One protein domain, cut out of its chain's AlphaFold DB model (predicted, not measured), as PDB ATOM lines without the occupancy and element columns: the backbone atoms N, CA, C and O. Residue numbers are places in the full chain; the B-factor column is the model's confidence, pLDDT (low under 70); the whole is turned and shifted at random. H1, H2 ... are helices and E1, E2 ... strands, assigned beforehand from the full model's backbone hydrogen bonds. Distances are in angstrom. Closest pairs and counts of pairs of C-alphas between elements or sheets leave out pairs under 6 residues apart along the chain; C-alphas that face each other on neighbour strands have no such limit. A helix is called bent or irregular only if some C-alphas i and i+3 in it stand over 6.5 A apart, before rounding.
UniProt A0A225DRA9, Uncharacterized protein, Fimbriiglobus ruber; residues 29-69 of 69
ATOM      1  N   ILE A  29     -45.147 -51.356 -36.640       94.56
ATOM      2  CA  ILE A  29     -46.340 -51.356 -35.789       94.56
ATOM      3  C   ILE A  29     -47.271 -50.219 -36.210       94.56
ATOM      4  O   ILE A  29     -46.819 -49.167 -36.669       94.56
ATOM      5  N   GLY A  30     -48.577 -50.438 -36.071       94.62
ATOM      6  CA  GLY A  30     -49.580 -49.399 -36.281       94.62
ATOM      7  C   GLY A  30     -49.770 -48.575 -35.012       94.62
ATOM      8  O   GLY A  30     -50.109 -49.132 -33.970       94.62
ATOM      9  N   LEU A  31     -49.584 -47.259 -35.103       95.44
ATOM     10  CA  LEU A  31     -49.829 -46.317 -34.009       95.44
ATOM     11  C   LEU A  31     -50.779 -45.223 -34.490       95.44
ATOM     12  O   LEU A  31     -50.596 -44.677 -35.571       95.44
ATOM     13  N   CYS A  32     -51.793 -44.861 -33.705       96.00
ATOM     14  CA  CYS A  32     -52.623 -43.707 -34.049       96.00
ATOM     15  C   CYS A  32     -51.830 -42.398 -33.936       96.00
ATOM     16  O   CYS A  32     -50.794 -42.358 -33.270       96.00
ATOM     17  N   HIS A  33     -52.344 -41.316 -34.524       95.94
ATOM     18  CA  HIS A  33     -51.685 -40.008 -34.503       95.94
ATOM     19  C   HIS A  33     -51.207 -39.600 -33.097       95.94
ATOM     20  O   HIS A  33     -50.030 -39.286 -32.912       95.94
ATOM     21  N   THR A  34     -52.082 -39.706 -32.090       96.50
ATOM     22  CA  THR A  34     -51.794 -39.362 -30.686       96.50
ATOM     23  C   THR A  34     -50.595 -40.117 -30.114       96.50
ATOM     24  O   THR A  34     -49.779 -39.508 -29.431       96.50
ATOM     25  N   HIS A  35     -50.457 -41.411 -30.428       96.25
ATOM     26  CA  HIS A  35     -49.384 -42.274 -29.915       96.25
ATOM     27  C   HIS A  35     -48.166 -42.373 -30.842       96.25
ATOM     28  O   HIS A  35     -47.102 -42.815 -30.411       96.25
ATOM     29  N   HIS A  36     -48.273 -41.932 -32.096       96.19
ATOM     30  CA  HIS A  36     -47.142 -41.893 -33.016       96.19
ATOM     31  C   HIS A  36     -46.389 -40.561 -32.934       96.19
ATOM     32  O   HIS A  36     -45.183 -40.543 -32.677       96.19
ATOM     33  N   ARG A  37     -47.105 -39.446 -33.137       96.25
ATOM     34  CA  ARG A  37     -46.539 -38.097 -33.330       96.25
ATOM     35  C   ARG A  37     -47.188 -37.010 -32.469       96.25
ATOM     36  O   ARG A  37     -46.652 -35.911 -32.410       96.25
ATOM     37  N   GLY A  38     -48.331 -37.289 -31.841       95.94
ATOM     38  CA  GLY A  38     -49.034 -36.347 -30.970       95.94
ATOM     39  C   GLY A  38     -48.338 -36.137 -29.623       95.94
ATOM     40  O   GLY A  38     -47.191 -36.538 -29.426       95.94
ATOM     41  N   GLU A  39     -49.043 -35.532 -28.668       96.38
ATOM     42  CA  GLU A  39     -48.504 -35.217 -27.331       96.38
ATOM     43  C   GLU A  39     -48.043 -36.462 -26.558       96.38
ATOM     44  O   GLU A  39     -47.075 -36.412 -25.805       96.38
ATOM     45  N   GLN A  40     -48.697 -37.602 -26.797       96.25
ATOM     46  CA  GLN A  40     -48.339 -38.911 -26.238       96.25
ATOM     47  C   GLN A  40     -47.524 -39.758 -27.231       96.25
ATOM     48  O   GLN A  40     -47.440 -40.980 -27.113       96.25
ATOM     49  N   GLY A  41     -46.956 -39.113 -28.251       96.44
ATOM     50  CA  GLY A  41     -46.295 -39.749 -29.377       96.44
ATOM     51  C   GLY A  41     -44.936 -40.332 -29.016       96.44
ATOM     52  O   GLY A  41     -44.146 -39.681 -28.333       96.44
ATOM     53  N   ILE A  42     -44.604 -41.512 -29.544       95.69
ATOM     54  CA  ILE A  42     -43.265 -42.103 -29.381       95.69
ATOM     55  C   ILE A  42     -42.160 -41.210 -29.969       95.69
ATOM     56  O   ILE A  42     -41.057 -41.138 -29.420       95.69
ATOM     57  N   HIS A  43     -42.465 -40.469 -31.042       94.31
ATOM     58  CA  HIS A  43     -41.552 -39.479 -31.623       94.31
ATOM     59  C   HIS A  43     -41.471 -38.168 -30.824       94.31
ATOM     60  O   HIS A  43     -40.486 -37.449 -30.971       94.31
ATOM     61  N   THR A  44     -42.454 -37.885 -29.966       96.75
ATOM     62  CA  THR A  44     -42.515 -36.673 -29.131       96.75
ATOM     63  C   THR A  44     -41.848 -36.896 -27.776       96.75
ATOM     64  O   THR A  44     -41.003 -36.112 -27.358       96.75
ATOM     65  N   LEU A  45     -42.187 -37.995 -27.096       95.81
ATOM     66  CA  LEU A  45     -41.703 -38.308 -25.748       95.81
ATOM     67  C   LEU A  45     -40.329 -38.990 -25.738       95.81
ATOM     68  O   LEU A  45     -39.689 -39.060 -24.692       95.81
ATOM     69  N   SER A  46     -39.847 -39.460 -26.892       93.56
ATOM     70  CA  SER A  46     -38.777 -40.454 -27.049       93.56
ATOM     71  C   SER A  46     -39.185 -41.858 -26.602       93.56
ATOM     72  O   SER A  46     -39.933 -42.048 -25.642       93.56
ATOM     73  N   ARG A  47     -38.599 -42.872 -27.251       93.00
ATOM     74  CA  ARG A  47     -38.828 -44.287 -26.925       93.00
ATOM     75  C   ARG A  47     -38.593 -44.600 -25.442       93.00
ATOM     76  O   ARG A  47     -39.407 -45.276 -24.825       93.00
ATOM     77  N   LYS A  48     -37.540 -44.035 -24.838       94.25
ATOM     78  CA  LYS A  48     -37.180 -44.278 -23.428       94.25
ATOM     79  C   LYS A  48     -38.283 -43.863 -22.442       94.25
ATOM     80  O   LYS A  48     -38.409 -44.484 -21.393       94.25
ATOM     81  N   VAL A  49     -39.049 -42.818 -22.758       96.38
ATOM     82  CA  VAL A  49     -40.160 -42.332 -21.919       96.38
ATOM     83  C   VAL A  49     -41.478 -42.996 -22.308       96.38
ATOM     84  O   VAL A  49     -42.315 -43.246 -21.451       96.38
ATOM     85  N   TRP A  50     -41.658 -43.293 -23.592       95.81
ATOM     86  CA  TRP A  50     -42.896 -43.845 -24.130       95.81
ATOM     87  C   TRP A  50     -43.124 -45.310 -23.726       95.81
ATOM     88  O   TRP A  50     -44.215 -45.672 -23.285       95.81
ATOM     89  N   GLU A  51     -42.088 -46.150 -23.826       95.19
ATOM     90  CA  GLU A  51     -42.216 -47.601 -23.629       95.19
ATOM     91  C   GLU A  51     -42.708 -48.026 -22.232       95.19
ATOM     92  O   GLU A  51     -43.544 -48.927 -22.158       95.19
ATOM     93  N   PRO A  52     -42.282 -47.395 -21.118       96.00
ATOM     94  CA  PRO A  52     -42.818 -47.712 -19.793       96.00
ATOM     95  C   PRO A  52     -44.320 -47.433 -19.632       96.00
ATOM     96  O   PRO A  52     -44.950 -48.014 -18.750       96.00
ATOM     97  N   ILE A  53     -44.890 -46.539 -20.448       95.19
ATOM     98  CA  ILE A  53     -46.289 -46.098 -20.347       95.19
ATOM     99  C   ILE A  53     -47.189 -46.960 -21.238       95.19
ATOM    100  O   ILE A  53     -48.255 -47.401 -20.806       95.19
ATOM    101  N   PHE A  54     -46.755 -47.218 -22.475       94.38
ATOM    102  CA  PHE A  54     -47.601 -47.812 -23.517       94.38
ATOM    103  C   PHE A  54     -47.187 -49.233 -23.932       94.38
ATOM    104  O   PHE A  54     -47.972 -49.939 -24.569       94.38
ATOM    105  N   GLY A  55     -46.014 -49.697 -23.494       94.88
ATOM    106  CA  GLY A  55     -45.413 -50.976 -23.876       94.88
ATOM    107  C   GLY A  55     -44.209 -50.800 -24.803       94.88
ATOM    108  O   GLY A  55     -44.025 -49.755 -25.418       94.88
ATOM    109  N   THR A  56     -43.359 -51.821 -24.903       94.88
ATOM    110  CA  THR A  56     -42.159 -51.750 -25.752       94.88
ATOM    111  C   THR A  56     -42.493 -51.954 -27.226       94.88
ATOM    112  O   THR A  56     -43.454 -52.653 -27.564       94.88
ATOM    113  N   GLU A  57     -41.664 -51.414 -28.124       94.12
ATOM    114  CA  GLU A  57     -41.811 -51.654 -29.567       94.12
ATOM    115  C   GLU A  57     -41.860 -53.159 -29.902       94.12
ATOM    116  O   GLU A  57     -42.667 -53.595 -30.724       94.12
ATOM    117  N   GLU A  58     -41.039 -53.958 -29.217       94.38
ATOM    118  CA  GLU A  58     -40.984 -55.418 -29.354       94.38
ATOM    119  C   GLU A  58     -42.294 -56.085 -28.907       94.38
ATOM    120  O   GLU A  58     -42.832 -56.937 -29.612       94.38
ATOM    121  N   GLN A  59     -42.870 -55.660 -27.777       94.56
ATOM    122  CA  GLN A  59     -44.165 -56.171 -27.314       94.56
ATOM    123  C   GLN A  59     -45.284 -55.859 -28.315       94.56
ATOM    124  O   GLN A  59     -46.167 -56.688 -28.536       94.56
ATOM    125  N   HIS A  60     -45.270 -54.673 -28.930       94.06
ATOM    126  CA  HIS A  60     -46.236 -54.331 -29.972       94.06
ATOM    127  C   HIS A  60     -46.032 -55.161 -31.241       94.06
ATOM    128  O   HIS A  60     -47.013 -55.663 -31.792       94.06
ATOM    129  N   LEU A  61     -44.785 -55.371 -31.669       93.56
ATOM    130  CA  LEU A  61     -44.477 -56.195 -32.837       93.56
ATOM    131  C   LEU A  61     -44.923 -57.653 -32.636       93.56
ATOM    132  O   LEU A  61     -45.540 -58.241 -33.525       93.56
ATOM    133  N   GLN A  62     -44.704 -58.212 -31.443       93.31
ATOM    134  CA  GLN A  62     -45.178 -59.551 -31.080       93.31
ATOM    135  C   GLN A  62     -46.705 -59.661 -31.132       93.31
ATOM    136  O   GLN A  62     -47.226 -60.658 -31.627       93.31
ATOM    137  N   ARG A  63     -47.435 -58.633 -30.675       91.50
ATOM    138  CA  ARG A  63     -48.904 -58.600 -30.778       91.50
ATOM    139  C   ARG A  63     -49.363 -58.618 -32.232       91.50
ATOM    140  O   ARG A  63     -50.216 -59.431 -32.566       91.50
ATOM    141  N   VAL A  64     -48.755 -57.802 -33.100       90.44
ATOM    142  CA  VAL A  64     -49.045 -57.825 -34.546       90.44
ATOM    143  C   VAL A  64     -48.800 -59.224 -35.119       90.44
ATOM    144  O   VAL A  64     -49.671 -59.774 -35.786       90.44
ATOM    145  N   ALA A  65     -47.666 -59.847 -34.792       90.25
ATOM    146  CA  ALA A  65     -47.334 -61.195 -35.256       90.25
ATOM    147  C   ALA A  65     -48.274 -62.295 -34.719       90.25
ATOM    148  O   ALA A  65     -48.368 -63.369 -35.314       90.25
ATOM    149  N   LEU A  66     -48.934 -62.081 -33.578       91.12
ATOM    150  CA  LEU A  66     -49.958 -62.986 -33.049       91.12
ATOM    151  C   LEU A  66     -51.319 -62.766 -33.717       91.12
ATOM    152  O   LEU A  66     -52.024 -63.737 -33.947       91.12
ATOM    153  N   SER A  67     -51.668 -61.524 -34.061       85.75
ATOM    154  CA  SER A  67     -52.943 -61.182 -34.710       85.75
ATOM    155  C   SER A  67     -53.029 -61.566 -36.192       85.75
ATOM    156  O   SER A  67     -54.105 -61.474 -36.772       85.75
ATOM    157  N   LEU A  68     -51.914 -61.958 -36.814       81.94
ATOM    158  CA  LEU A  68     -51.843 -62.384 -38.219       81.94
ATOM    159  C   LEU A  68     -51.935 -63.913 -38.410       81.94
ATOM    160  O   LEU A  68     -51.684 -64.398 -39.513       81.94
ATOM    161  N   ARG A  69     -52.236 -64.666 -37.349       62.06
ATOM    162  CA  ARG A  69     -52.380 -66.131 -37.363       62.06
ATOM    163  C   ARG A  69     -53.842 -66.516 -37.230       62.06
ATOM    164  O   ARG A  69     -54.202 -67.552 -37.823       62.06
TER     165      ARG A  69
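AT A GLANCE: This is residues 29 to 69 of the 69 residues of an uncharacterized protein of Fimbriiglobus ruber (UniProt A0A225DRA9). The backbone makes a loose C of short pieces, E1, H1, H2 and H3 in turn, which the first part of the longest helix, H4, nearly closes by coming back beside E1, while the later part of H4 runs on away from H1, H2 and H3. The short helices H1, H2 and H3 gather toward one end of the long axis, and H4 leads to the other. The printed part has 41 residues with one named strand and four named helices, in the order E1, H1, H2, H3, H4, and its class is mostly helix. It is elongated, with spans of 33 by 18 by 11 A, and only just compact, close to loose, with a radius of gyration of the C-alphas of 10.6 A.

HOW THE PARTS SIT: E1, residues 29 to 31, pairs with no named strand. E1 and H1, residues 33 to 36, meet only through their link. H1 and H2, residues 42 to 45, touch only at the corner by their link, with the closest C-alphas, those of His 36 and Ile 42, 5.3 A apart. H2 and H3, residues 47 to 54, are close but not clearly touching; their closest C-alphas, those of Ile 42 and Trp 50, are 5.5 A apart. H3 and H4, residues 57 to 67, are close but not clearly touching, and their closest C-alphas, those of Glu 51 and Glu 57, are 7.2 A apart. They run the same way at a steep tilt of 47 degrees. Between E1 and H4 there are 4 pairs of C-alphas within 8 A, the closest being those of Ile 29 and Leu 61, 6.0 A apart. E1 is apart from H2 and H3, H1 is apart from H3 and H4, and H2 is apart from H4. In H4 every O i to N i+4 pair is within hydrogen-bond range, in H3 2 of 4 are, and H1 and H2 are too short for such a pair.

IN THESE COORDINATES: E1 runs from Ile 29, C-alpha at (-46.340, -51.356, -35.789), to Leu 31. H1 runs from His 33 to His 36 and H2 from Ile 42 to Leu 45. H3, Arg 47 to Phe 54, is 10.1 A long from first to last C-alpha, and its C-alpha 47 is at (-38.828, -44.287, -26.925). H3 is neither bent nor irregular, but only just: C-alphas 49 and 52 are 6.4 A apart. H4, Glu 57 to Ser 67, is 15.5 A long and ends with C-alpha 67 at (-52.943, -61.182, -34.710).

THE WHOLE: The two C-alphas farthest apart, those of Glu 39 and Arg 69, are 32.7 A apart. The printed part has no cut, and its four links, E1 to H1, H1 to H2, H2 to H3 and H3 to H4, are tight. The mean pLDDT of the printed part is 93.4, and residue 69, the chain's last, is the one residue under 70.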